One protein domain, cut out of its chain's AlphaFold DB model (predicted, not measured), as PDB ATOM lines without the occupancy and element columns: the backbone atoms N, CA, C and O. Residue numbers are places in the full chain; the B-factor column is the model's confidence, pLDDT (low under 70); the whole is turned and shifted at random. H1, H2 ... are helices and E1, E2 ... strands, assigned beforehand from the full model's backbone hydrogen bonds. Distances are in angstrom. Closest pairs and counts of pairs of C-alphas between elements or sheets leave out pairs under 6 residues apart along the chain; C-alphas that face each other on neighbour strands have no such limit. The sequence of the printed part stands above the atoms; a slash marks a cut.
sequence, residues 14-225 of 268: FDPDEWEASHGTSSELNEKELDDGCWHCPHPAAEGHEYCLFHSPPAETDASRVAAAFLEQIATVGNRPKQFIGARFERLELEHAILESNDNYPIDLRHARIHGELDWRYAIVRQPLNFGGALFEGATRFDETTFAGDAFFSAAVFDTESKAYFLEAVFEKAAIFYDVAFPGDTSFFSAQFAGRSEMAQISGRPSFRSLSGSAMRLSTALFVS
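AT A GLANCE: This is residues 14 to 225 of the 268 residues of an uncharacterized protein of Halobacteriales archaeon QH_10_70_21 (UniProt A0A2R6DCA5). With little regular structure in named elements, residues 82 to 219 wind in stacked turns as a solenoid, tied by short parallel pairings. H2 caps its E1 end; H1 lies to one side. The 212 printed residues include two named helices, then five named strands in parallel sheets E1 E2 and E3 E4 E5; the class is mixed, with 46 residues in named elements. It is compact, radius of gyration of the C-alphas 16.6 A, spans 50 by 38 by 32 A.

HOW THE PARTS SIT: E3, residues 175 to 178, E4, 197 to 200, and E5, 216 to 219, are parallel; N 177 and O 198, and N 199 and O 217, are 2.9 A apart. E1, 88 to 93, and E2, 113 to 119, are parallel, with N 89 and O 113 2.9 A apart. The closest C-alphas of H2, 63 to 75, and E1 are those of Ala 63 and Arg 91, 5.5 A. H1, 16 to 23, is apart from H2. In H1 and H2 every O i to N i+4 pair is within hydrogen-bond range.

IN THESE COORDINATES: H2 is 18.3 A long, E2 13.9 A. C-alpha 16 is at (146.209, 103.757, 160.942), C-alpha 219 at (140.355, 107.269, 133.508).

THE WHOLE: There is no cut; the six links are long. Residues 162 and 220 to 225 are under 70 in pLDDT.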
ATOM      1  N   PHE A  14     143.026 107.894 166.490       97.44
ATOM      2  CA  PHE A  14     142.947 107.156 165.238       97.44
ATOM      3  C   PHE A  14     144.229 106.345 165.050       97.44
ATOM      4  O   PHE A  14     145.323 106.911 165.039       97.44
ATOM      5  N   ASP A  15     144.072 105.031 164.896       96.56
ATOM      6  CA  ASP A  15     145.150 104.071 164.659       96.56
ATOM      7  C   ASP A  15     145.134 103.650 163.172       96.56
ATOM      8  O   ASP A  15     144.212 102.945 162.741       96.56
ATOM      9  N   PRO A  16     146.107 104.112 162.357       95.62
ATOM     10  CA  PRO A  16     146.209 103.757 160.942       95.62
ATOM     11  C   PRO A  16     146.349 102.254 160.683       95.62
ATOM     12  O   PRO A  16     145.809 101.769 159.686       95.62
ATOM     13  N   ASP A  17     147.025 101.521 161.570       93.38
ATOM     14  CA  ASP A  17     147.235 100.079 161.425       93.38
ATOM     15  C   ASP A  17     145.926  99.323 161.714       93.38
ATOM     16  O   ASP A  17     145.561  98.391 160.990       93.38
ATOM     17  N   GLU A  18     145.171  99.744 162.739       94.19
ATOM     18  CA  GLU A  18     143.833  99.196 163.020       94.19
ATOM     19  C   GLU A  18     142.860  99.476 161.862       94.19
ATOM     20  O   GLU A  18     142.060  98.611 161.470       94.19
ATOM     21  N   TRP A  19     142.945 100.672 161.272       93.12
ATOM     22  CA  TRP A  19     142.174 101.028 160.087       93.12
ATOM     23  C   TRP A  19     142.504 100.115 158.902       93.12
ATOM     24  O   TRP A  19     141.593  99.518 158.324       93.12
ATOM     25  N   GLU A  20     143.787  99.943 158.575       93.00
ATOM     26  CA  GLU A  20     144.216  99.081 157.471       93.00
ATOM     27  C   GLU A  20     143.787  97.628 157.688       93.00
ATOM     28  O   GLU A  20     143.240  96.998 156.780       93.00
ATOM     29  N   ALA A  21     143.931  97.106 158.907       92.94
ATOM     30  CA  ALA A  21     143.514  95.747 159.241       92.94
ATOM     31  C   ALA A  21     142.001  95.515 159.056       92.94
ATOM     32  O   ALA A  21     141.575  94.400 158.737       92.94
ATOM     33  N   SER A  22     141.181  96.550 159.261       89.00
ATOM     34  CA  SER A  22     139.719  96.467 159.160       89.00
ATOM     35  C   SER A  22     139.170  96.785 157.766       89.00
ATOM     36  O   SER A  22     138.138  96.218 157.393       89.00
ATOM     37  N   HIS A  23     139.863  97.614 156.982       86.31
ATOM     38  CA  HIS A  23     139.396  98.084 155.670       86.31
ATOM     39  C   HIS A  23     140.176  97.480 154.493       86.31
ATOM     40  O   HIS A  23     139.688  97.498 153.366       86.31
ATOM     41  N   GLY A  24     141.351  96.891 154.739       85.56
ATOM     42  CA  GLY A  24     142.203  96.286 153.713       85.56
ATOM     43  C   GLY A  24     142.928  97.297 152.823       85.56
ATOM     44  O   GLY A  24     143.438  96.914 151.772       85.56
ATOM     45  N   THR A  25     142.953  98.567 153.228       85.50
ATOM     46  CA  THR A  25     143.647  99.661 152.547       85.50
ATOM     47  C   THR A  25     144.334 100.557 153.572       85.50
ATOM     48  O   THR A  25     143.790 100.796 154.653       85.50
ATOM     49  N   SER A  26     145.534 101.032 153.247       88.56
ATOM     50  CA  SER A  26     146.327 101.887 154.128       88.56
ATOM     51  C   SER A  26     145.722 103.287 154.242       88.56
ATOM     52  O   SER A  26     145.267 103.861 153.251       88.56
ATOM     53  N   SER A  27     145.781 103.876 155.434       91.75
ATOM     54  CA  SER A  27     145.461 105.291 155.644       91.75
ATOM     55  C   SER A  27     146.476 106.210 154.946       91.75
ATOM     56  O   SER A  27     147.671 105.935 154.953       91.75
ATOM     57  N   GLU A  28     146.020 107.349 154.417       91.69
ATOM     58  CA  GLU A  28     146.889 108.402 153.857       91.69
ATOM     59  C   GLU A  28     147.539 109.303 154.933       91.69
ATOM     60  O   GLU A  28     148.136 110.333 154.610       91.69
ATOM     61  N   LEU A  29     147.393 108.971 156.220       93.44
ATOM     62  CA  LEU A  29     148.091 109.680 157.296       93.44
ATOM     63  C   LEU A  29     149.591 109.410 157.215       93.44
ATOM     64  O   LEU A  29     150.023 108.265 157.115       93.44
ATOM     65  N   ASN A  30     150.389 110.473 157.278       90.56
ATOM     66  CA  ASN A  30     151.846 110.354 157.243       90.56
ATOM     67  C   ASN A  30     152.464 110.435 158.646       90.56
ATOM     68  O   ASN A  30     151.869 110.991 159.562       90.56
ATOM     69  N   GLU A  31     153.700 109.951 158.798       90.06
ATOM     70  CA  GLU A  31     154.410 109.883 160.088       90.06
ATOM     71  C   GLU A  31     154.510 111.224 160.834       90.06
ATOM     72  O   GLU A  31     154.593 111.231 162.056       90.06
ATOM     73  N   LYS A  32     154.484 112.372 160.139       92.56
ATOM     74  CA  LYS A  32     154.553 113.694 160.792       92.56
ATOM     75  C   LYS A  32     153.245 114.088 161.475       92.56
ATOM     76  O   LYS A  32     153.232 115.039 162.249       92.56
ATOM     77  N   GLU A  33     152.155 113.412 161.134       93.31
ATOM     78  CA  GLU A  33     150.827 113.611 161.714       93.31
ATOM     79  C   GLU A  33     150.581 112.676 162.904       93.31
ATOM     80  O   GLU A  33     149.548 112.791 163.560       93.31
ATOM     81  N   LEU A  34     151.508 111.749 163.166       95.31
ATOM     82  CA  LEU A  34     151.361 110.679 164.141       95.31
ATOM     83  C   LEU A  34     152.324 110.873 165.317       95.31
ATOM     84  O   LEU A  34     153.481 111.249 165.144       95.31
ATOM     85  N   ASP A  35     151.844 110.547 166.510       93.81
ATOM     86  CA  ASP A  35     152.622 110.397 167.735       93.81
ATOM     87  C   ASP A  35     152.536 108.932 168.187       93.81
ATOM     88  O   ASP A  35     151.448 108.366 168.271       93.81
ATOM     89  N   ASP A  36     153.689 108.281 168.366       92.38
ATOM     90  CA  ASP A  36     153.812 106.822 168.574       92.38
ATOM     91  C   ASP A  36     152.953 105.973 167.604       92.38
ATOM     92  O   ASP A  36     152.342 104.968 167.967       92.38
ATOM     93  N   GLY A  37     152.891 106.397 166.335       94.62
ATOM     94  CA  GLY A  37     152.132 105.710 165.284       94.62
ATOM     95  C   GLY A  37     150.632 106.012 165.265       94.62
ATOM     96  O   GLY A  37     149.929 105.470 164.420       94.62
ATOM     97  N   CYS A  38     150.144 106.908 166.125       96.69
ATOM     98  CA  CYS A  38     148.732 107.254 166.216       96.69
ATOM     99  C   CYS A  38     148.443 108.741 166.071       96.69
ATOM    100  O   CYS A  38     149.213 109.598 166.487       96.69
ATOM    101  N   TRP A  39     147.280 109.058 165.507       97.75
ATOM    102  CA  TRP A  39     146.788 110.430 165.480       97.75
ATOM    103  C   TRP A  39     145.915 110.695 166.707       97.75
ATOM    104  O   TRP A  39     145.003 109.923 167.013       97.75
ATOM    105  N   HIS A  40     146.175 111.808 167.390       97.12
ATOM    106  CA  HIS A  40     145.433 112.242 168.572       97.12
ATOM    107  C   HIS A  40     144.559 113.450 168.251       97.12
ATOM    108  O   HIS A  40     145.022 114.421 167.650       97.12
ATOM    109  N   CYS A  41     143.301 113.407 168.693       97.12
ATOM    110  CA  CYS A  41     142.370 114.503 168.468       97.12
ATOM    111  C   CYS A  41     142.861 115.806 169.135       97.12
ATOM    112  O   CYS A  41     143.111 115.817 170.340       97.12
ATOM    113  N   PRO A  42     142.973 116.927 168.391       95.00
ATOM    114  CA  PRO A  42     143.495 118.187 168.919       95.00
ATOM    115  C   PRO A  42     142.432 119.072 169.588       95.00
ATOM    116  O   PRO A  42     142.737 120.217 169.936       95.00
ATOM    117  N   HIS A  43     141.188 118.593 169.688       95.19
ATOM    118  CA  HIS A  43     140.042 119.346 170.201       95.19
ATOM    119  C   HIS A  43     139.867 119.138 171.711       95.19
ATOM    120  O   HIS A  43     140.089 118.023 172.194       95.19
ATOM    121  N   PRO A  44     139.416 120.163 172.457       94.44
ATOM    122  CA  PRO A  44     139.009 119.979 173.845       94.44
ATOM    123  C   PRO A  44     137.818 119.015 173.923       94.44
ATOM    124  O   PRO A  44     136.970 118.968 173.023       94.44
ATOM    125  N   ALA A  45     137.757 118.224 174.990       94.81
ATOM    126  CA  ALA A  45     136.587 117.410 175.274       94.81
ATOM    127  C   ALA A  45     135.388 118.308 175.610       94.81
ATOM    128  O   ALA A  45     135.540 119.417 176.124       94.81
ATOM    129  N   ALA A  46     134.176 117.839 175.310       89.31
ATOM    130  CA  ALA A  46     132.976 118.538 175.745       89.31
ATOM    131  C   ALA A  46     132.873 118.495 177.281       89.31
ATOM    132  O   ALA A  46     133.295 117.528 177.909       89.31
ATOM    133  N   GLU A  47     132.298 119.534 177.888       86.25
ATOM    134  CA  GLU A  47     132.185 119.651 179.347       86.25
ATOM    135  C   GLU A  47     131.538 118.402 179.971       86.25
ATOM    136  O   GLU A  47     130.411 118.042 179.639       86.25
ATOM    137  N   GLY A  48     132.263 117.728 180.869       86.75
ATOM    138  CA  GLY A  48     131.797 116.499 181.519       86.75
ATOM    139  C   GLY A  48     131.882 115.227 180.663       86.75
ATOM    140  O   GLY A  48     131.398 114.181 181.098       86.75
ATOM    141  N   HIS A  49     132.503 115.282 179.482       88.88
ATOM    142  CA  HIS A  49     132.669 114.152 178.569       88.88
ATOM    143  C   HIS A  49     134.146 113.818 178.320       88.88
ATOM    144  O   HIS A  49     135.038 114.636 178.513       88.88
ATOM    145  N   GLU A  50     134.402 112.590 177.865       93.94
ATOM    146  CA  GLU A  50     135.736 112.124 177.454       93.94
ATOM    147  C   GLU A  50     136.108 112.587 176.026       93.94
ATOM    148  O   GLU A  50     137.282 112.677 175.666       93.94
ATOM    149  N   TYR A  51     135.105 112.886 175.197       96.00
ATOM    150  CA  TYR A  51     135.272 113.194 173.777       96.00
ATOM    151  C   TYR A  51     134.824 114.619 173.451       96.00
ATOM    152  O   TYR A  51     133.969 115.195 174.127       96.00
ATOM    153  N   CYS A  52     135.395 115.192 172.390       96.44
ATOM    154  CA  CYS A  52     134.878 116.417 171.789       96.44
ATOM    155  C   CYS A  52     133.563 116.139 171.049       96.44
ATOM    156  O   CYS A  52     133.221 114.993 170.756       96.44
ATOM    157  N   LEU A  53     132.856 117.204 170.672       95.69
ATOM    158  CA  LEU A  53     131.563 117.103 169.995       95.69
ATOM    159  C   LEU A  53     131.597 116.249 168.707       95.69
ATOM    160  O   LEU A  53     130.601 115.609 168.391       95.69
ATOM    161  N   PHE A  54     132.732 116.191 168.001       97.06
ATOM    162  CA  PHE A  54     132.896 115.443 166.743       97.06
ATOM    163  C   PHE A  54     133.213 113.949 166.927       97.06
ATOM    164  O   PHE A  54     133.108 113.171 165.977       97.06
ATOM    165  N   HIS A  55     133.631 113.544 168.131       97.19
ATOM    166  CA  HIS A  55     133.954 112.152 168.475       97.19
ATOM    167  C   HIS A  55     133.003 111.556 169.522       97.19
ATOM    168  O   HIS A  55     133.096 110.366 169.824       97.19
ATOM    169  N   SER A  56     132.059 112.350 170.031       93.75
ATOM    170  CA  SER A  56     130.914 111.865 170.803       93.75
ATOM    171  C   SER A  56     129.993 110.975 169.952       93.75
ATOM    172  O   SER A  56     129.945 111.123 168.728       93.75
ATOM    173  N   PRO A  57     129.240 110.041 170.565       91.00
ATOM    174  CA  PRO A  57     128.252 109.238 169.851       91.00
ATOM    175  C   PRO A  57     127.268 110.123 169.059       91.00
ATOM    176  O   PRO A  57     126.582 110.941 169.667       91.00
ATOM    177  N   PRO A  58     127.137 109.956 167.729       86.56
ATOM    178  CA  PRO A  58     126.343 110.863 166.892       86.56
ATOM    179  C   PRO A  58     124.875 110.994 167.310       86.56
ATOM    180  O   PRO A  58     124.316 112.085 167.267       86.56
ATOM    181  N   ALA A  59     124.276 109.901 167.792       85.81
ATOM    182  CA  ALA A  59     122.896 109.865 168.281       85.81
ATOM    183  C   ALA A  59     122.652 110.732 169.533       85.81
ATOM    184  O   ALA A  59     121.505 110.994 169.885       85.81
ATOM    185  N   GLU A  60     123.718 111.158 170.212       87.75
ATOM    186  CA  GLU A  60     123.675 112.015 171.401       87.75
ATOM    187  C   GLU A  60     124.019 113.477 171.071       87.75
ATOM    188  O   GLU A  60     124.020 114.333 171.957       87.75
ATOM    189  N   THR A  61     124.315 113.781 169.804       89.25
ATOM    190  CA  THR A  61     124.704 115.121 169.357       89.25
ATOM    191  C   THR A  61     123.564 115.835 168.639       89.25
ATOM    192  O   THR A  61     122.802 115.235 167.883       89.25
ATOM    193  N   ASP A  62     123.454 117.142 168.868       93.75
ATOM    194  CA  ASP A  62     122.540 118.008 168.127       93.75
ATOM    195  C   ASP A  62     123.209 118.510 166.839       93.75
ATOM    196  O   ASP A  62     124.298 119.085 166.886       93.75
ATOM    197  N   ALA A  63     122.552 118.315 165.692       94.00
ATOM    198  CA  ALA A  63     123.110 118.641 164.380       94.00
ATOM    199  C   ALA A  63     123.435 120.137 164.218       94.00
ATOM    200  O   ALA A  63     124.468 120.479 163.643       94.00
ATOM    201  N   SER A  64     122.603 121.029 164.770       95.75
ATOM    202  CA  SER A  64     122.840 122.478 164.688       95.75
ATOM    203  C   SER A  64     124.052 122.879 165.525       95.75
ATOM    204  O   SER A  64     124.894 123.657 165.076       95.75
ATOM    205  N   ARG A  65     124.190 122.301 166.725       95.94
ATOM    206  CA  ARG A  65     125.362 122.507 167.585       95.94
ATOM    207  C   ARG A  65     126.641 121.977 166.939       95.94
ATOM    208  O   ARG A  65     127.676 122.632 167.032       95.94
ATOM    209  N   VAL A  66     126.578 120.815 166.287       96.50
ATOM    210  CA  VAL A  66     127.714 120.229 165.560       96.50
ATOM    211  C   VAL A  66     128.130 121.119 164.391       96.50
ATOM    212  O   VAL A  66     129.315 121.420 164.267       96.50
ATOM    213  N   ALA A  67     127.178 121.593 163.582       98.12
ATOM    214  CA  ALA A  67     127.447 122.502 162.468       98.12
ATOM    215  C   ALA A  67     128.080 123.825 162.939       98.12
ATOM    216  O   ALA A  67     129.091 124.255 162.383       98.12
ATOM    217  N   ALA A  68     127.544 124.430 164.005       97.88
ATOM    218  CA  ALA A  68     128.095 125.652 164.588       97.88
ATOM    219  C   ALA A  68     129.534 125.448 165.089       97.88
ATOM    220  O   ALA A  68     130.436 126.175 164.678       97.88
ATOM    221  N   ALA A  69     129.773 124.407 165.894       96.94
ATOM    222  CA  ALA A  69     131.109 124.097 166.400       96.94
ATOM    223  C   ALA A  69     132.096 123.785 165.265       96.94
ATOM    224  O   ALA A  69     133.264 124.162 165.330       96.94
ATOM    225  N   PHE A  70     131.646 123.101 164.211       98.31
ATOM    226  CA  PHE A  70     132.467 122.801 163.042       98.31
ATOM    227  C   PHE A  70     132.924 124.085 162.334       98.31
ATOM    228  O   PHE A  70     134.118 124.256 162.081       98.31
ATOM    229  N   LEU A  71     132.002 125.019 162.083       98.31
ATOM    230  CA  LEU A  71     132.316 126.316 161.477       98.31
ATOM    231  C   LEU A  71     133.228 127.173 162.368       98.31
ATOM    232  O   LEU A  71     134.161 127.790 161.857       98.31
ATOM    233  N   GLU A  72     133.020 127.173 163.687       96.94
ATOM    234  CA  GLU A  72     133.895 127.865 164.647       96.94
ATOM    235  C   GLU A  72     135.338 127.334 164.597       96.94
ATOM    236  O   GLU A  72     136.302 128.106 164.561       96.94
ATOM    237  N   GLN A  73     135.503 126.010 164.531       96.75
ATOM    238  CA  GLN A  73     136.823 125.393 164.402       96.75
ATOM    239  C   GLN A  73     137.480 125.710 163.052       96.75
ATOM    240  O   GLN A  73     138.685 125.960 163.006       96.75
ATOM    241  N   ILE A  74     136.708 125.757 161.962       97.50
ATOM    242  CA  ILE A  74     137.222 126.166 160.646       97.50
ATOM    243  C   ILE A  74     137.708 127.614 160.680       97.50
ATOM    244  O   ILE A  74     138.822 127.878 160.233       97.50
ATOM    245  N   ALA A  75     136.917 128.526 161.249       96.25
ATOM    246  CA  ALA A  75     137.216 129.956 161.293       96.25
ATOM    247  C   ALA A  75     138.429 130.310 162.176       96.25
ATOM    248  O   ALA A  75     138.938 131.434 162.124       96.25
ATOM    249  N   THR A  76     138.904 129.371 163.000       94.12
ATOM    250  CA  THR A  76     140.036 129.590 163.899       94.12
ATOM    251  C   THR A  76     141.336 129.719 163.110       94.12
ATOM    252  O   THR A  76     141.866 128.733 162.598       94.12
ATOM    253  N   VAL A  77     141.907 130.924 163.066       94.44
ATOM    254  CA  VAL A  77     143.208 131.175 162.425       94.44
ATOM    255  C   VAL A  77     144.316 130.461 163.192       94.44
ATOM    256  O   VAL A  77     144.438 130.606 164.409       94.44
ATOM    257  N   GLY A  78     145.147 129.697 162.489       89.75
ATOM    258  CA  GLY A  78     146.207 128.927 163.133       89.75
ATOM    259  C   GLY A  78     147.359 128.571 162.207       89.75
ATOM    260  O   GLY A  78     147.426 129.009 161.065       89.75
ATOM    261  N   ASN A  79     148.276 127.755 162.723       91.25
ATOM    262  CA  ASN A  79     149.449 127.240 162.010       91.25
ATOM    263  C   ASN A  79     149.362 125.725 161.739       91.25
ATOM    264  O   ASN A  79     150.381 125.075 161.497       91.25
ATOM    265  N   ARG A  80     148.151 125.162 161.818       91.06
ATOM    266  CA  ARG A  80     147.875 123.732 161.656       91.06
ATOM    267  C   ARG A  80     146.589 123.490 160.853       91.06
ATOM    268  O   ARG A  80     145.693 124.342 160.906       91.06
ATOM    269  N   PRO A  81     146.481 122.340 160.158       94.31
ATOM    270  CA  PRO A  81     145.233 121.849 159.571       94.31
ATOM    271  C   PRO A  81     144.055 121.871 160.554       94.31
ATOM    272  O   PRO A  81     144.234 121.664 161.757       94.31
ATOM    273  N   LYS A  82     142.843 122.094 160.040       96.50
ATOM    274  CA  LYS A  82     141.594 121.980 160.806       96.50
ATOM    275  C   LYS A  82     141.175 120.508 160.789       96.50
ATOM    276  O   LYS A  82     140.452 120.075 159.895       96.50
ATOM    277  N   GLN A  83     141.732 119.721 161.710       97.19
ATOM    278  CA  GLN A  83     141.621 118.258 161.682       97.19
ATOM    279  C   GLN A  83     140.400 117.731 162.431       97.19
ATOM    280  O   GLN A  83     140.174 118.063 163.592       97.19
ATOM    281  N   PHE A  84     139.677 116.832 161.776       98.38
ATOM    282  CA  PHE A  84     138.500 116.110 162.254       98.38
ATOM    283  C   PHE A  84     138.603 114.630 161.851       98.38
ATOM    284  O   PHE A  84     137.618 114.001 161.463       98.38
ATOM    285  N   ILE A  85     139.814 114.071 161.899       98.50
ATOM    286  CA  ILE A  85     140.084 112.704 161.448       98.50
ATOM    287  C   ILE A  85     139.238 111.709 162.248       98.50
ATOM    288  O   ILE A  85     139.170 111.766 163.481       98.50
ATOM    289  N   GLY A  86     138.552 110.814 161.537       98.00
ATOM    290  CA  GLY A  86     137.682 109.808 162.150       98.00
ATOM    291  C   GLY A  86     136.430 110.364 162.845       98.00
ATOM    292  O   GLY A  86     135.757 109.620 163.566       98.00
ATOM    293  N   ALA A  87     136.120 111.655 162.665       98.31
ATOM    294  CA  ALA A  87     134.926 112.283 163.222       98.31
ATOM    295  C   ALA A  87     133.645 111.623 162.703       98.31
ATOM    296  O   ALA A  87     133.596 111.101 161.586       98.31
ATOM    297  N   ARG A  88     132.593 111.643 163.522       97.25
ATOM    298  CA  ARG A  88     131.317 110.999 163.207       97.25
ATOM    299  C   ARG A  88     130.185 112.004 163.304       97.25
ATOM    300  O   ARG A  88     130.060 112.704 164.301       97.25
ATOM    301  N   PHE A  89     129.337 112.019 162.287       96.56
ATOM    302  CA  PHE A  89     128.235 112.963 162.170       96.56
ATOM    303  C   PHE A  89     126.945 112.200 161.903       96.56
ATOM    304  O   PHE A  89     126.904 111.350 161.015       96.56
ATOM    305  N   GLU A  90     125.886 112.508 162.652       95.81
ATOM    306  CA  GLU A  90     124.544 112.051 162.282       95.81
ATOM    307  C   GLU A  90     124.034 112.902 161.124       95.81
ATOM    308  O   GLU A  90     123.635 112.376 160.092       95.81
ATOM    309  N   ARG A  91     124.128 114.227 161.255       95.81
ATOM    310  CA  ARG A  91     123.925 115.168 160.155       95.81
ATOM    311  C   ARG A  91     124.963 116.280 160.210       95.81
ATOM    312  O   ARG A  91     125.389 116.668 161.298       95.81
ATOM    313  N   LEU A  92     125.353 116.791 159.046       97.81
ATOM    314  CA  LEU A  92     126.197 117.974 158.900       97.81
ATOM    315  C   LEU A  92     125.558 118.918 157.875       97.81
ATOM    316  O   LEU A  92     125.754 118.782 156.667       97.81
ATOM    317  N   GLU A  93     124.756 119.846 158.392       97.81
ATOM    318  CA  GLU A  93     123.928 120.782 157.628       97.81
ATOM    319  C   GLU A  93     124.646 122.132 157.521       97.81
ATOM    320  O   GLU A  93     124.738 122.876 158.496       97.81
ATOM    321  N   LEU A  94     125.187 122.426 156.342       98.38
ATOM    322  CA  LEU A  94     125.959 123.628 156.015       98.38
ATOM    323  C   LEU A  94     125.437 124.288 154.726       98.38
ATOM    324  O   LEU A  94     126.206 124.873 153.962       98.38
ATOM    325  N   GLU A  95     124.129 124.189 154.471       98.38
ATOM    326  CA  GLU A  95     123.480 124.868 153.347       98.38
ATOM    327  C   GLU A  95     123.759 126.383 153.422       98.38
ATOM    328  O   GLU A  95     123.638 126.994 154.485       98.38
ATOM    329  N   HIS A  96     124.176 126.993 152.307       98.50
ATOM    330  CA  HIS A  96     124.607 128.401 152.214       98.50
ATOM    331  C   HIS A  96     125.817 128.809 153.081       98.50
ATOM    332  O   HIS A  96     126.125 130.002 153.180       98.50
ATOM    333  N   ALA A  97     126.528 127.869 153.705       98.50
ATOM    334  CA  ALA A  97     127.668 128.207 154.547       98.50
ATOM    335  C   ALA A  97     128.901 128.614 153.724       98.50
ATOM    336  O   ALA A  97     129.149 128.112 152.627       98.50
ATOM    337  N   ILE A  98     129.735 129.482 154.299       98.50
ATOM    338  CA  ILE A  98     131.073 129.779 153.782       98.50
ATOM    339  C   ILE A  98     132.089 129.157 154.738       98.50
ATOM    340  O   ILE A  98     132.198 129.562 155.893       98.50
ATOM    341  N   LEU A  99     132.832 128.164 154.256       98.31
ATOM    342  CA  LEU A  99     133.881 127.484 155.008       98.31
ATOM    343  C   LEU A  99     135.212 128.171 154.690       98.31
ATOM    344  O   LEU A  99     135.853 127.890 153.671       98.31
ATOM    345  N   GLU A 100     135.612 129.104 155.553       96.38
ATOM    346  CA  GLU A 100     136.817 129.908 155.371       96.38
ATOM    347  C   GLU A 100     137.555 130.225 156.676       96.38
ATOM    348  O   GLU A 100     136.989 130.202 157.764       96.38
ATOM    349  N   SER A 101     138.838 130.555 156.533       96.50
ATOM    350  CA  SER A 101     139.718 131.062 157.591       96.50
ATOM    351  C   SER A 101     140.674 132.071 156.963       96.50
ATOM    352  O   SER A 101     140.935 132.001 155.762       96.50
ATOM    353  N   ASN A 102     141.255 132.967 157.762       95.50
ATOM    354  CA  ASN A 102     142.331 133.861 157.320       95.50
ATOM    355  C   ASN A 102     143.707 133.156 157.318       95.50
ATOM    356  O   ASN A 102     144.714 133.686 157.785       95.50
ATOM    357  N   ASP A 103     143.722 131.921 156.834       95.31
ATOM    358  CA  ASP A 103     144.890 131.095 156.557       95.31
ATOM    359  C   ASP A 103     144.553 130.171 155.368       95.31
ATOM    360  O   ASP A 103     143.496 130.322 154.766       95.31
ATOM    361  N   ASN A 104     145.448 129.263 154.977       93.62
ATOM    362  CA  ASN A 104     145.189 128.294 153.897       93.62
ATOM    363  C   ASN A 104     145.318 126.845 154.393       93.62
ATOM    364  O   ASN A 104     145.687 125.952 153.624       93.62
ATOM    365  N   TYR A 105     145.134 126.613 155.696       96.75
ATOM    366  CA  TYR A 105     145.276 125.278 156.258       96.75
ATOM    367  C   TYR A 105     144.042 124.425 155.942       96.75
ATOM    368  O   TYR A 105     142.915 124.880 156.136       96.75
ATOM    369  N   PRO A 106     144.237 123.172 155.493       97.25
ATOM    370  CA  PRO A 106     143.145 122.351 154.999       97.25
ATOM    371  C   PRO A 106     142.145 122.001 156.101       97.25
ATOM    372  O   PRO A 106     142.523 121.795 157.258       97.25
ATOM    373  N   ILE A 107     140.885 121.864 155.703       98.56
ATOM    374  CA  ILE A 107     139.848 121.160 156.452       98.56
ATOM    375  C   ILE A 107     140.046 119.670 156.188       98.56
ATOM    376  O   ILE A 107     139.972 119.213 155.048       98.56
ATOM    377  N   ASP A 108     140.332 118.915 157.239       98.50
ATOM    378  CA  ASP A 108     140.751 117.522 157.143       98.50
ATOM    379  C   ASP A 108     139.729 116.611 157.823       98.50
ATOM    380  O   ASP A 108     139.674 116.507 159.046       98.50
ATOM    381  N   LEU A 109     138.901 115.976 157.000       98.75
ATOM    382  CA  LEU A 109     137.841 115.029 157.345       98.75
ATOM    383  C   LEU A 109     138.210 113.612 156.881       98.75
ATOM    384  O   LEU A 109     137.328 112.801 156.581       98.75
ATOM    385  N   ARG A 110     139.509 113.290 156.800       98.50
ATOM    386  CA  ARG A 110     139.935 111.929 156.465       98.50
ATOM    387  C   ARG A 110     139.328 110.920 157.434       98.50
ATOM    388  O   ARG A 110     139.282 111.148 158.645       98.50
ATOM    389  N   HIS A 111     138.853 109.804 156.893       98.12
ATOM    390  CA  HIS A 111     138.199 108.722 157.639       98.12
ATOM    391  C   HIS A 111     136.942 109.143 158.416       98.12
ATOM    392  O   HIS A 111     136.465 108.392 159.269       98.12
ATOM    393  N   ALA A 112     136.396 110.336 158.157       98.25
ATOM    394  CA  ALA A 112     135.154 110.774 158.776       98.25
ATOM    395  C   ALA A 112     133.976 109.916 158.301       98.25
ATOM    396  O   ALA A 112     133.968 109.395 157.184       98.25
ATOM    397  N   ARG A 113     132.952 109.791 159.147       97.38
ATOM    398  CA  ARG A 113     131.740 109.029 158.842       97.38
ATOM    399  C   ARG A 113     130.495 109.894 158.985       97.38
ATOM    400  O   ARG A 113     130.216 110.390 160.077       97.38
ATOM    401  N   ILE A 114     129.734 110.025 157.903       97.06
ATOM    402  CA  ILE A 114     128.406 110.647 157.904       97.06
ATOM    403  C   ILE A 114     127.368 109.526 157.920       97.06
ATOM    404  O   ILE A 114     127.204 108.818 156.929       97.06
ATOM    405  N   HIS A 115     126.697 109.342 159.053       94.81
ATOM    406  CA  HIS A 115     125.685 108.302 159.235       94.81
ATOM    407  C   HIS A 115     124.369 108.644 158.533       94.81
ATOM    408  O   HIS A 115     123.801 107.806 157.835       94.81
ATOM    409  N   GLY A 116     123.897 109.874 158.718       93.75
ATOM    410  CA  GLY A 116     122.715 110.417 158.063       93.75
ATOM    411  C   GLY A 116     123.106 111.368 156.939       93.75
ATOM    412  O   GLY A 116     123.736 110.968 155.965       93.75
ATOM    413  N   GLU A 117     122.698 112.628 157.035       95.06
ATOM    414  CA  GLU A 117     122.746 113.571 155.913       95.06
ATOM    415  C   GLU A 117     123.948 114.521 155.970       95.06
ATOM    416  O   GLU A 117     124.226 115.136 156.999       95.06
ATOM    417  N   LEU A 118     124.628 114.692 154.836       97.94
ATOM    418  CA  LEU A 118     125.501 115.834 154.584       97.94
ATOM    419  C   LEU A 118     124.800 116.749 153.584       97.94
ATOM    420  O   LEU A 118     124.554 116.346 152.447       97.94
ATOM    421  N   ASP A 119     124.510 117.980 153.999       98.25
ATOM    422  CA  ASP A 119     123.866 118.975 153.143       98.25
ATOM    423  C   ASP A 119     124.711 120.242 153.064       98.25
ATOM    424  O   ASP A 119     124.724 121.054 153.984       98.25
ATOM    425  N   TRP A 120     125.477 120.372 151.984       98.62
ATOM    426  CA  TRP A 120     126.353 121.512 151.707       98.62
ATOM    427  C   TRP A 120     125.867 122.289 150.479       98.62
ATOM    428  O   TRP A 120     126.657 122.956 149.802       98.62
ATOM    429  N   ARG A 121     124.570 122.199 150.162       98.62
ATOM    430  CA  ARG A 121     123.995 122.906 149.016       98.62
ATOM    431  C   ARG A 121     124.288 124.403 149.101       98.62
ATOM    432  O   ARG A 121     124.213 124.996 150.177       98.62
ATOM    433  N   TYR A 122     124.658 125.016 147.982       98.62
ATOM    434  CA  TYR A 122     125.007 126.445 147.908       98.62
ATOM    435  C   TYR A 122     126.188 126.891 148.791       98.62
ATOM    436  O   TYR A 122     126.395 128.095 148.972       98.62
ATOM    437  N   ALA A 123     126.951 125.966 149.380       98.81
ATOM    438  CA  ALA A 123     128.095 126.316 150.211       98.81
ATOM    439  C   ALA A 123     129.291 126.797 149.371       98.81
ATOM    440  O   ALA A 123     129.464 126.419 148.209       98.81
ATOM    441  N   ILE A 124     130.166 127.592 149.986       98.81
ATOM    442  CA  ILE A 124     131.457 127.990 149.415       98.81
ATOM    443  C   ILE A 124     132.568 127.473 150.324       98.81
ATOM    444  O   ILE A 124     132.717 127.926 151.457       98.81
ATOM    445  N   VAL A 125     133.393 126.561 149.817       98.62
ATOM    446  CA  VAL A 125     134.532 125.993 150.543       98.62
ATOM    447  C   VAL A 125     135.817 126.642 150.038       98.62
ATOM    448  O   VAL A 125     136.312 126.309 148.959       98.62
ATOM    449  N   ARG A 126     136.350 127.607 150.799       98.25
ATOM    450  CA  ARG A 126     137.568 128.351 150.422       98.25
ATOM    451  C   ARG A 126     138.849 127.633 150.821       98.25
ATOM    452  O   ARG A 126     139.843 127.719 150.100       98.25
ATOM    453  N   GLN A 127     138.822 126.932 151.950       97.38
ATOM    454  CA  GLN A 127     139.947 126.105 152.375       97.38
ATOM    455  C   GLN A 127     140.094 124.864 151.490       97.38
ATOM    456  O   GLN A 127     139.087 124.360 150.987       97.38
ATOM    457  N   PRO A 128     141.314 124.323 151.317       98.31
ATOM    458  CA  PRO A 128     141.463 122.970 150.805       98.31
ATOM    459  C   PRO A 128     140.719 121.981 151.713       98.31
ATOM    460  O   PRO A 128     140.698 122.149 152.931       98.31
ATOM    461  N   LEU A 129     140.113 120.955 151.129       98.56
ATOM    462  CA  LEU A 129     139.242 120.006 151.810       98.56
ATOM    463  C   LEU A 129     139.689 118.578 151.516       98.56
ATOM    464  O   LEU A 129     139.885 118.213 150.356       98.56
ATOM    465  N   ASN A 130     139.812 117.760 152.557       98.62
ATOM    466  CA  ASN A 130     140.196 116.362 152.422       98.62
ATOM    467  C   ASN A 130     139.164 115.429 153.069       98.62
ATOM    468  O   ASN A 130     138.987 115.447 154.281       98.62
ATOM    469  N   PHE A 131     138.527 114.595 152.252       98.50
ATOM    470  CA  PHE A 131     137.614 113.512 152.624       98.50
ATOM    471  C   PHE A 131     138.229 112.124 152.373       98.50
ATOM    472  O   PHE A 131     137.512 111.150 152.153       98.50
ATOM    473  N   GLY A 132     139.557 112.011 152.365       97.69
ATOM    474  CA  GLY A 132     140.252 110.762 152.072       97.69
ATOM    475  C   GLY A 132     139.815 109.624 153.002       97.69
ATOM    476  O   GLY A 132     139.873 109.766 154.221       97.69
ATOM    477  N   GLY A 133     139.332 108.511 152.453       96.56
ATOM    478  CA  GLY A 133     138.806 107.381 153.228       96.56
ATOM    479  C   GLY A 133     137.493 107.655 153.977       96.56
ATOM    480  O   GLY A 133     137.090 106.842 154.808       96.56
ATOM    481  N   ALA A 134     136.823 108.787 153.735       97.88
ATOM    482  CA  ALA A 134     135.551 109.098 154.384       97.88
ATOM    483  C   ALA A 134     134.420 108.168 153.913       97.88
ATOM    484  O   ALA A 134     134.376 107.746 152.755       97.88
ATOM    485  N   LEU A 135     133.476 107.884 154.811       96.94
ATOM    486  CA  LEU A 135     132.305 107.047 154.557       96.94
ATOM    487  C   LEU A 135     131.018 107.869 154.688       96.94
ATOM    488  O   LEU A 135     130.699 108.375 155.765       96.94
ATOM    489  N   PHE A 136     130.250 107.944 153.606       97.44
ATOM    490  CA  PHE A 136     128.936 108.582 153.563       97.44
ATOM    491  C   PHE A 136     127.854 107.504 153.463       97.44
ATOM    492  O   PHE A 136     127.786 106.800 152.460       97.44
ATOM    493  N   GLU A 137     127.028 107.358 154.498       94.81
ATOM    494  CA  GLU A 137     125.999 106.306 154.584       94.81
ATOM    495  C   GLU A 137     124.582 106.819 154.290       94.81
ATOM    496  O   GLU A 137     123.710 106.052 153.871       94.81
ATOM    497  N   GLY A 138     124.334 108.116 154.473       93.19
ATOM    498  CA  GLY A 138     123.063 108.746 154.126       93.19
ATOM    499  C   GLY A 138     123.194 109.789 153.018       93.19
ATOM    500  O   GLY A 138     124.199 109.870 152.312       93.19
ATOM    501  N   ALA A 139     122.119 110.544 152.785       95.00
ATOM    502  CA  ALA A 139     122.046 111.477 151.663       95.00
ATOM    503  C   ALA A 139     123.202 112.489 151.704       95.00
ATOM    504  O   ALA A 139     123.479 113.081 152.741       95.00
ATOM    505  N   THR A 140     123.874 112.682 150.572       97.81
ATOM    506  CA  THR A 140     125.032 113.578 150.479       97.81
ATOM    507  C   THR A 140     124.805 114.564 149.347       97.81
ATOM    508  O   THR A 140     124.653 114.150 148.197       97.81
ATOM    509  N   ARG A 141     124.746 115.860 149.658       98.06
ATOM    510  CA  ARG A 141     124.441 116.913 148.686       98.06
ATOM    511  C   ARG A 141     125.518 117.987 148.686       98.06
ATOM    512  O   ARG A 141     125.708 118.686 149.675       98.06
ATOM    513  N   PHE A 142     126.148 118.137 147.533       98.44
ATOM    514  CA  PHE A 142     127.062 119.216 147.175       98.44
ATOM    515  C   PHE A 142     126.502 120.027 145.994       98.44
ATOM    516  O   PHE A 142     127.255 120.508 145.145       98.44
ATOM    517  N   ASP A 143     125.172 120.107 145.878       98.38
ATOM    518  CA  ASP A 143     124.536 120.789 144.750       98.38
ATOM    519  C   ASP A 143     124.821 122.286 144.815       98.38
ATOM    520  O   ASP A 143     124.669 122.916 145.862       98.38
ATOM    521  N   GLU A 144     125.272 122.846 143.697       98.38
ATOM    522  CA  GLU A 144     125.669 124.252 143.580       98.38
ATOM    523  C   GLU A 144     126.744 124.666 144.613       98.38
ATOM    524  O   GLU A 144     126.941 125.851 144.893       98.38
ATOM    525  N   THR A 145     127.477 123.702 145.185       98.81
ATOM    526  CA  THR A 145     128.623 123.973 146.058       98.81
ATOM    527  C   THR A 145     129.809 124.440 145.221       98.81
ATOM    528  O   THR A 145     130.165 123.819 144.217       98.81
ATOM    529  N   THR A 146     130.478 125.501 145.669       98.75
ATOM    530  CA  THR A 146     131.746 125.953 145.084       98.75
ATOM    531  C   THR A 146     132.921 125.532 145.962       98.75
ATOM    532  O   THR A 146     133.100 126.044 147.066       98.75
ATOM    533  N   PHE A 147     133.762 124.636 145.455       98.56
ATOM    534  CA  PHE A 147     135.059 124.284 146.025       98.56
ATOM    535  C   PHE A 147     136.138 125.193 145.421       98.56
ATOM    536  O   PHE A 147     136.680 124.924 144.345       98.56
ATOM    537  N   ALA A 148     136.428 126.296 146.114       98.06
ATOM    538  CA  ALA A 148     137.474 127.254 145.744       98.06
ATOM    539  C   ALA A 148     138.877 126.817 146.223       98.06
ATOM    540  O   ALA A 148     139.905 127.275 145.708       98.06
ATOM    541  N   GLY A 149     138.936 125.925 147.217       97.19
ATOM    542  CA  GLY A 149     140.126 125.160 147.595       97.19
ATOM    543  C   GLY A 149     140.277 123.863 146.789       97.19
ATOM    544  O   GLY A 149     139.373 123.469 146.055       97.19
ATOM    545  N   ASP A 150     141.424 123.188 146.927       98.12
ATOM    546  CA  ASP A 150     141.572 121.823 146.400       98.12
ATOM    547  C   ASP A 150     140.632 120.868 147.152       98.12
ATOM    548  O   ASP A 150     140.487 120.989 148.368       98.12
ATOM    549  N   ALA A 151     140.014 119.916 146.455       98.19
ATOM    550  CA  ALA A 151     139.077 118.959 147.036       98.19
ATOM    551  C   ALA A 151     139.537 117.516 146.784       98.19
ATOM    552  O   ALA A 151     139.624 117.060 145.640       98.19
ATOM    553  N   PHE A 152     139.822 116.781 147.855       98.12
ATOM    554  CA  PHE A 152     140.331 115.412 147.791       98.12
ATOM    555  C   PHE A 152     139.302 114.434 148.351       98.12
ATOM    556  O   PHE A 152     138.854 114.586 149.484       98.12
ATOM    557  N   PHE A 153     138.953 113.415 147.567       97.62
ATOM    558  CA  PHE A 153     138.004 112.359 147.928       97.62
ATOM    559  C   PHE A 153     138.629 110.961 147.808       97.62
ATOM    560  O   PHE A 153     137.906 109.984 147.647       97.62
ATOM    561  N   SER A 154     139.961 110.846 147.824       95.38
ATOM    562  CA  SER A 154     140.666 109.574 147.618       95.38
ATOM    563  C   SER A 154     140.151 108.468 148.542       95.38
ATOM    564  O   SER A 154     139.993 108.695 149.735       95.38
ATOM    565  N   ALA A 155     139.872 107.275 148.023       94.88
ATOM    566  CA  ALA A 155     139.337 106.143 148.790       94.88
ATOM    567  C   ALA A 155     138.009 106.411 149.535       94.88
ATOM    568  O   ALA A 155     137.614 105.620 150.393       94.88
ATOM    569  N   ALA A 156     137.304 107.513 149.244       96.38
ATOM    570  CA  ALA A 156     136.010 107.786 149.855       96.38
ATOM    571  C   ALA A 156     134.942 106.809 149.343       96.38
ATOM    572  O   ALA A 156     134.958 106.361 148.191       96.38
ATOM    573  N   VAL A 157     133.969 106.509 150.198       95.75
ATOM    574  CA  VAL A 157     132.872 105.592 149.890       95.75
ATOM    575  C   VAL A 157     131.544 106.299 150.119       95.75
ATOM    576  O   VAL A 157     131.206 106.667 151.241       95.75
ATOM    577  N   PHE A 158     130.764 106.444 149.053       95.38
ATOM    578  CA  PHE A 158     129.389 106.937 149.093       95.38
ATOM    579  C   PHE A 158     128.433 105.737 149.161       95.38
ATOM    580  O   PHE A 158     127.732 105.426 148.193       95.38
ATOM    581  N   ASP A 159     128.446 105.024 150.297       89.50
ATOM    582  CA  ASP A 159     127.563 103.881 150.600       89.50
ATOM    583  C   ASP A 159     126.167 104.341 151.018       89.50
ATOM    584  O   ASP A 159     125.622 103.968 152.056       89.50
ATOM    585  N   THR A 160     125.599 105.220 150.206       72.56
ATOM    586  CA  THR A 160     124.327 105.840 150.506       72.56
ATOM    587  C   THR A 160     123.217 104.909 150.028       72.56
ATOM    588  O   THR A 160     123.091 104.657 148.829       72.56
ATOM    589  N   GLU A 161     122.345 104.438 150.932       73.31
ATOM    590  CA  GLU A 161     121.039 103.883 150.504       73.31
ATOM    591  C   GLU A 161     120.205 104.968 149.780       73.31
ATOM    592  O   GLU A 161     119.274 104.677 149.028       73.31
ATOM    593  N   SER A 162     120.566 106.235 150.005       69.50
ATOM    594  CA  SER A 162     120.081 107.434 149.319       69.50
ATOM    595  C   SER A 162     120.976 107.819 148.125       69.50
ATOM    596  O   SER A 162     121.737 107.004 147.617       69.50
ATOM    597  N   LYS A 163     120.864 109.058 147.633       86.19
ATOM    598  CA  LYS A 163     121.654 109.576 146.507       86.19
ATOM    599  C   LYS A 163     122.800 110.477 146.974       86.19
ATOM    600  O   LYS A 163     122.633 111.214 147.948       86.19
ATOM    601  N   ALA A 164     123.900 110.458 146.222       93.44
ATOM    602  CA  ALA A 164     124.982 111.436 146.314       93.44
ATOM    603  C   ALA A 164     124.921 112.401 145.119       93.44
ATOM    604  O   ALA A 164     124.912 111.985 143.955       93.44
ATOM    605  N   TYR A 165     124.852 113.699 145.393       96.25
ATOM    606  CA  TYR A 165     124.618 114.713 144.375       96.25
ATOM    607  C   TYR A 165     125.690 115.798 144.379       96.25
ATOM    608  O   TYR A 165     126.052 116.331 145.421       96.25
ATOM    609  N   PHE A 166     126.206 116.073 143.183       97.19
ATOM    610  CA  PHE A 166     127.151 117.140 142.861       97.19
ATOM    611  C   PHE A 166     126.579 117.963 141.697       97.19
ATOM    612  O   PHE A 166     127.281 118.257 140.726       97.19
ATOM    613  N   LEU A 167     125.268 118.224 141.714       97.19
ATOM    614  CA  LEU A 167     124.588 118.904 140.615       97.19
ATOM    615  C   LEU A 167     125.103 120.338 140.546       97.19
ATOM    616  O   LEU A 167     125.052 121.053 141.536       97.19
ATOM    617  N   GLU A 168     125.630 120.747 139.394       97.50
ATOM    618  CA  GLU A 168     126.151 122.108 139.192       97.50
ATOM    619  C   GLU A 168     127.258 122.514 140.188       97.50
ATOM    620  O   GLU A 168     127.586 123.691 140.318       97.50
ATOM    621  N   ALA A 169     127.888 121.537 140.854       98.19
ATOM    622  CA  ALA A 169     129.029 121.776 141.725       98.19
ATOM    623  C   ALA A 169     130.208 122.336 140.918       98.19
ATOM    624  O   ALA A 169     130.495 121.875 139.807       98.19
ATOM    625  N   VAL A 170     130.923 123.303 141.488       98.12
ATOM    626  CA  VAL A 170     132.059 123.966 140.842       98.12
ATOM    627  C   VAL A 170     133.336 123.656 141.607       98.12
ATOM    628  O   VAL A 170     133.475 124.012 142.772       98.12
ATOM    629  N   PHE A 171     134.296 123.028 140.936       97.88
ATOM    630  CA  PHE A 171     135.646 122.795 141.437       97.88
ATOM    631  C   PHE A 171     136.605 123.765 140.745       97.88
ATOM    632  O   PHE A 171     137.012 123.553 139.597       97.88
ATOM    633  N   GLU A 172     136.952 124.858 141.426       97.38
ATOM    634  CA  GLU A 172     137.805 125.906 140.852       97.38
ATOM    635  C   GLU A 172     139.279 125.480 140.792       97.38
ATOM    636  O   GLU A 172     140.006 125.861 139.871       97.38
ATOM    637  N   LYS A 173     139.718 124.669 141.765       96.25
ATOM    638  CA  LYS A 173     141.080 124.123 141.857       96.25
ATOM    639  C   LYS A 173     141.102 122.606 141.652       96.25
ATOM    640  O   LYS A 173     140.234 122.061 140.972       96.25
ATOM    641  N   ALA A 174     142.159 121.927 142.110       96.12
ATOM    642  CA  ALA A 174     142.307 120.502 141.869       96.12
ATOM    643  C   ALA A 174     141.189 119.728 142.572       96.12
ATOM    644  O   ALA A 174     140.851 120.007 143.720       96.12
ATOM    645  N   ALA A 175     140.633 118.741 141.874       96.81
ATOM    646  CA  ALA A 175     139.654 117.826 142.445       96.81
ATOM    647  C   ALA A 175     140.080 116.394 142.139       96.81
ATOM    648  O   ALA A 175     140.217 116.038 140.965       96.81
ATOM    649  N   ILE A 176     140.328 115.597 143.176       96.12
ATOM    650  CA  ILE A 176     140.864 114.242 143.036       96.12
ATOM    651  C   ILE A 176     139.853 113.236 143.572       96.12
ATOM    652  O   ILE A 176     139.537 113.220 144.760       96.12
ATOM    653  N   PHE A 177     139.394 112.369 142.676       95.19
ATOM    654  CA  PHE A 177     138.560 111.211 142.968       95.19
ATOM    655  C   PHE A 177     139.326 109.964 142.524       95.19
ATOM    656  O   PHE A 177     139.118 109.445 141.424       95.19
ATOM    657  N   TYR A 178     140.254 109.520 143.368       93.81
ATOM    658  CA  TYR A 178     141.032 108.304 143.159       93.81
ATOM    659  C   TYR A 178     140.502 107.178 144.054       93.81
ATOM    660  O   TYR A 178     140.317 107.393 145.243       93.81
ATOM    661  N   ASP A 179     140.261 105.993 143.500       93.69
ATOM    662  CA  ASP A 179     139.786 104.809 144.249       93.69
ATOM    663  C   ASP A 179     138.453 105.033 144.993       93.69
ATOM    664  O   ASP A 179     138.215 104.525 146.084       93.69
ATOM    665  N   VAL A 180     137.571 105.853 144.415       94.06
ATOM    666  CA  VAL A 180     136.293 106.234 145.040       94.06
ATOM    667  C   VAL A 180     135.207 105.221 144.699       94.06
ATOM    668  O   VAL A 180     135.066 104.806 143.544       94.06
ATOM    669  N   ALA A 181     134.387 104.860 145.682       93.56
ATOM    670  CA  ALA A 181     133.269 103.945 145.490       93.56
ATOM    671  C   ALA A 181     131.909 104.654 145.567       93.56
ATOM    672  O   ALA A 181     131.583 105.289 146.567       93.56
ATOM    673  N   PHE A 182     131.089 104.469 144.528       92.44
ATOM    674  CA  PHE A 182     129.704 104.943 144.442       92.44
ATOM    675  C   PHE A 182     128.734 103.760 144.255       92.44
ATOM    676  O   PHE A 182     128.181 103.579 143.165       92.44
ATOM    677  N   PRO A 183     128.557 102.881 145.260       89.88
ATOM    678  CA  PRO A 183     127.628 101.754 145.152       89.88
ATOM    679  C   PRO A 183     126.168 102.200 144.950       89.88
ATOM    680  O   PRO A 183     125.408 101.468 144.314       89.88
ATOM    681  N   GLY A 184     125.797 103.383 145.458       86.88
ATOM    682  CA  GLY A 184     124.491 104.018 145.266       86.88
ATOM    683  C   GLY A 184     124.411 104.956 144.052       86.88
ATOM    684  O   GLY A 184     125.372 105.159 143.304       86.88
ATOM    685  N   ASP A 185     123.239 105.563 143.861       89.69
ATOM    686  CA  ASP A 185     122.987 106.514 142.774       89.69
ATOM    687  C   ASP A 185     123.767 107.817 142.998       89.69
ATOM    688  O   ASP A 185     123.492 108.571 143.933       89.69
ATOM    689  N   THR A 186     124.706 108.114 142.098       94.19
ATOM    690  CA  THR A 186     125.506 109.346 142.140       94.19
ATOM    691  C   THR A 186     125.373 110.144 140.849       94.19
ATOM    692  O   THR A 186     125.420 109.575 139.756       94.19
ATOM    693  N   SER A 187     125.232 111.467 140.945       94.62
ATOM    694  CA  SER A 187     125.139 112.352 139.777       94.62
ATOM    695  C   SER A 187     126.037 113.577 139.910       94.62
ATOM    696  O   SER A 187     125.930 114.324 140.875       94.62
ATOM    697  N   PHE A 188     126.843 113.811 138.876       95.56
ATOM    698  CA  PHE A 188     127.645 115.016 138.652       95.56
ATOM    699  C   PHE A 188     127.050 115.856 137.511       95.56
ATOM    700  O   PHE A 188     127.771 116.384 136.665       95.56
ATOM    701  N   PHE A 189     125.720 115.893 137.396       95.69
ATOM    702  CA  PHE A 189     125.061 116.613 136.307       95.69
ATOM    703  C   PHE A 189     125.475 118.086 136.306       95.69
ATOM    704  O   PHE A 189     125.331 118.765 137.317       95.69
ATOM    705  N   SER A 190     125.985 118.567 135.172       95.94
ATOM    706  CA  SER A 190     126.453 119.950 135.003       95.94
ATOM    707  C   SER A 190     127.562 120.388 135.971       95.94
ATOM    708  O   SER A 190     127.812 121.585 136.099       95.94
ATOM    709  N   ALA A 191     128.264 119.452 136.619       96.81
ATOM    710  CA  ALA A 191     129.424 119.792 137.438       96.81
ATOM    711  C   ALA A 191     130.561 120.367 136.576       96.81
ATOM    712  O   ALA A 191     130.771 119.964 135.422       96.81
ATOM    713  N   GLN A 192     131.301 121.311 137.149       96.62
ATOM    714  CA  GLN A 192     132.354 122.063 136.474       96.62
ATOM    715  C   GLN A 192     133.701 121.819 137.153       96.62
ATOM    716  O   GLN A 192     133.840 122.017 138.356       96.62
ATOM    717  N   PHE A 193     134.709 121.437 136.373       95.12
ATOM    718  CA  PHE A 193     136.071 121.177 136.841       95.12
ATOM    719  C   PHE A 193     137.047 122.134 136.148       95.12
ATOM    720  O   PHE A 193     137.574 121.845 135.070       95.12
ATOM    721  N   ALA A 194     137.256 123.314 136.737       92.69
ATOM    722  CA  ALA A 194     138.128 124.340 136.163       92.69
ATOM    723  C   ALA A 194     139.617 124.051 136.420       92.69
ATOM    724  O   ALA A 194     140.461 124.330 135.563       92.69
ATOM    725  N   GLY A 195     139.939 123.477 137.582       88.12
ATOM    726  CA  GLY A 195     141.295 123.077 137.942       88.12
ATOM    727  C   GLY A 195     141.730 121.739 137.335       88.12
ATOM    728  O   GLY A 195     141.007 121.088 136.584       88.12
ATOM    729  N   ARG A 196     142.964 121.316 137.647       90.44
ATOM    730  CA  ARG A 196     143.476 120.000 137.228       90.44
ATOM    731  C   ARG A 196     142.791 118.924 138.058       90.44
ATOM    732  O   ARG A 196     143.159 118.721 139.212       90.44
ATOM    733  N   SER A 197     141.822 118.250 137.461       92.31
ATOM    734  CA  SER A 197     141.012 117.256 138.157       92.31
ATOM    735  C   SER A 197     141.262 115.868 137.600       92.31
ATOM    736  O   SER A 197     141.413 115.684 136.391       92.31
ATOM    737  N   GLU A 198     141.302 114.884 138.487       91.44
ATOM    738  CA  GLU A 198     141.507 113.487 138.134       91.44
ATOM    739  C   GLU A 198     140.411 112.632 138.751       91.44
ATOM    740  O   GLU A 198     140.098 112.732 139.935       91.44
ATOM    741  N   MET A 199     139.836 111.778 137.916       89.81
ATOM    742  CA  MET A 199     138.862 110.774 138.298       89.81
ATOM    743  C   MET A 199     139.361 109.420 137.799       89.81
ATOM    744  O   MET A 199     139.342 109.155 136.591       89.81
ATOM    745  N   ALA A 200     139.840 108.578 138.713       90.25
ATOM    746  CA  ALA A 200     140.473 107.303 138.390       90.25
ATOM    747  C   ALA A 200     140.143 106.220 139.424       90.25
ATOM    748  O   ALA A 200     139.882 106.512 140.585       90.25
ATOM    749  N   GLN A 201     140.158 104.953 138.995       90.12
ATOM    750  CA  GLN A 201     139.823 103.801 139.854       90.12
ATOM    751  C   GLN A 201     138.437 103.912 140.522       90.12
ATOM    752  O   GLN A 201     138.242 103.509 141.658       90.12
ATOM    753  N   ILE A 202     137.452 104.475 139.822       90.94
ATOM    754  CA  ILE A 202     136.106 104.643 140.380       90.94
ATOM    755  C   ILE A 202     135.311 103.340 140.253       90.94
ATOM    756  O   ILE A 202     135.267 102.742 139.176       90.94
ATOM    757  N   SER A 203     134.617 102.942 141.321       90.50
ATOM    758  CA  SER A 203     133.639 101.849 141.302       90.50
ATOM    759  C   SER A 203     132.200 102.367 141.438       90.50
ATOM    760  O   SER A 203     131.959 103.456 141.957       90.50
ATOM    761  N   GLY A 204     131.227 101.597 140.940       88.38
ATOM    762  CA  GLY A 204     129.820 102.011 140.892       88.38
ATOM    763  C   GLY A 204     129.375 102.542 139.529       88.38
ATOM    764  O   GLY A 204     129.965 102.209 138.498       88.38
ATOM    765  N   ARG A 205     128.288 103.323 139.501       88.12
ATOM    766  CA  ARG A 205     127.724 103.899 138.260       88.12
ATOM    767  C   ARG A 205     127.356 105.385 138.401       88.12
ATOM    768  O   ARG A 205     126.192 105.737 138.201       88.12
ATOM    769  N   PRO A 206     128.318 106.272 138.710       89.88
ATOM    770  CA  PRO A 206     128.054 107.705 138.722       89.88
ATOM    771  C   PRO A 206     127.672 108.218 137.324       89.88
ATOM    772  O   PRO A 206     128.214 107.785 136.302       89.88
ATOM    773  N   SER A 207     126.730 109.157 137.273       90.81
ATOM    774  CA  SER A 207     126.319 109.837 136.045       90.81
ATOM    775  C   SER A 207     127.130 111.112 135.826       90.81
ATOM    776  O   SER A 207     127.167 111.982 136.693       90.81
ATOM    777  N   PHE A 208     127.720 111.254 134.639       88.50
ATOM    778  CA  PHE A 208     128.582 112.379 134.247       88.50
ATOM    779  C   PHE A 208     127.991 113.176 133.079       88.50
ATOM    780  O   PHE A 208     128.613 113.373 132.034       88.50
ATOM    781  N   ARG A 209     126.726 113.573 133.198       89.00
ATOM    782  CA  ARG A 209     126.022 114.278 132.120       89.00
ATOM    783  C   ARG A 209     126.318 115.775 132.171       89.00
ATOM    784  O   ARG A 209     126.228 116.379 133.227       89.00
ATOM    785  N   SER A 210     126.587 116.376 131.013       89.81
ATOM    786  CA  SER A 210     126.833 117.822 130.884       89.81
ATOM    787  C   SER A 210     128.036 118.346 131.683       89.81
ATOM    788  O   SER A 210     128.069 119.522 132.030       89.81
ATOM    789  N   LEU A 211     129.029 117.491 131.964       87.50
ATOM    790  CA  LEU A 211     130.278 117.935 132.580       87.50
ATOM    791  C   LEU A 211     130.977 118.985 131.719       87.50
ATOM    792  O   LEU A 211     131.021 118.870 130.491       87.50
ATOM    793  N   SER A 212     131.596 119.956 132.379       86.25
ATOM    794  CA  SER A 212     132.502 120.901 131.734       86.25
ATOM    795  C   SER A 212     133.805 121.020 132.521       86.25
ATOM    796  O   SER A 212     133.847 120.771 133.724       86.25
ATOM    797  N   GLY A 213     134.893 121.353 131.830       78.69
ATOM    798  CA  GLY A 213     136.217 121.438 132.441       78.69
ATOM    799  C   GLY A 213     137.321 121.047 131.473       78.69
ATOM    800  O   GLY A 213     137.381 119.916 130.998       78.69
ATOM    801  N   SER A 214     138.214 121.985 131.167       71.44
ATOM    802  CA  SER A 214     139.260 121.799 130.152       71.44
ATOM    803  C   SER A 214     140.420 120.917 130.628       71.44
ATOM    804  O   SER A 214     141.207 120.440 129.813       71.44
ATOM    805  N   ALA A 215     140.558 120.738 131.945       70.75
ATOM    806  CA  ALA A 215     141.704 120.098 132.590       70.75
ATOM    807  C   ALA A 215     141.340 118.817 133.365       70.75
ATOM    808  O   ALA A 215     142.171 118.297 134.113       70.75
ATOM    809  N   MET A 216     140.125 118.295 133.168       79.06
ATOM    810  CA  MET A 216     139.657 117.066 133.801       79.06
ATOM    811  C   MET A 216     140.146 115.826 133.041       79.06
ATOM    812  O   MET A 216     139.941 115.695 131.833       79.06
ATOM    813  N   ARG A 217     140.765 114.885 133.758       82.94
ATOM    814  CA  ARG A 217     141.099 113.547 133.260       82.94
ATOM    815  C   ARG A 217     140.161 112.518 133.875       82.94
ATOM    816  O   ARG A 217     140.132 112.360 135.091       82.94
ATOM    817  N   LEU A 218     139.439 111.797 133.022       75.44
ATOM    818  CA  LEU A 218     138.596 110.673 133.417       75.44
ATOM    819  C   LEU A 218     139.220 109.377 132.894       75.44
ATOM    820  O   LEU A 218     139.248 109.139 131.687       75.44
ATOM    821  N   SER A 219     139.725 108.554 133.809       74.19
ATOM    822  CA  SER A 219     140.355 107.269 133.508       74.19
ATOM    823  C   SER A 219     139.596 106.165 134.236       74.19
ATOM    824  O   SER A 219     139.896 105.827 135.379       74.19
ATOM    825  N   THR A 220     138.579 105.592 133.594       56.66
ATOM    826  CA  THR A 220     137.823 104.485 134.189       56.66
ATOM    827  C   THR A 220     138.667 103.210 134.168       56.66
ATOM    828  O   THR A 220     139.008 102.709 133.096       56.66
ATOM    829  N   ALA A 221     138.987 102.659 135.339       46.09
ATOM    830  CA  ALA A 221     139.492 101.295 135.439       46.09
ATOM    831  C   ALA A 221     138.322 100.308 135.510       46.09
ATOM    832  O   ALA A 221     137.281 100.584 136.102       46.09
ATOM    833  N   LEU A 222     138.487  99.173 134.833       41.97
ATOM    834  CA  LEU A 222     137.491  98.116 134.715       41.97
ATOM    835  C   LEU A 222     137.099  97.542 136.084       41.97
ATOM    836  O   LEU A 222     137.951  97.254 136.919       41.97
ATOM    837  N   PHE A 223     135.792  97.328 136.241       39.47
ATOM    838  CA  PHE A 223     135.115  96.662 137.352       39.47
ATOM    839  C   PHE A 223     135.911  95.488 137.950       39.47
ATOM    840  O   PHE A 223     136.002  94.423 137.338       39.47
ATOM    841  N   VAL A 224     136.372  95.627 139.196       38.06
ATOM    842  CA  VAL A 224     136.607  94.468 140.063       38.06
ATOM    843  C   VAL A 224     135.332  94.270 140.871       38.06
ATOM    844  O   VAL A 224     134.989  95.065 141.741       38.06
ATOM    845  N   SER A 225     134.578  93.225 140.541       36.03
ATOM    846  CA  SER A 225     133.398  92.800 141.291       36.03
ATOM    847  C   SER A 225     133.816  92.276 142.670       36.03
ATOM    848  O   SER A 225     133.945  91.069 142.872       36.03
TER     849      SER A 225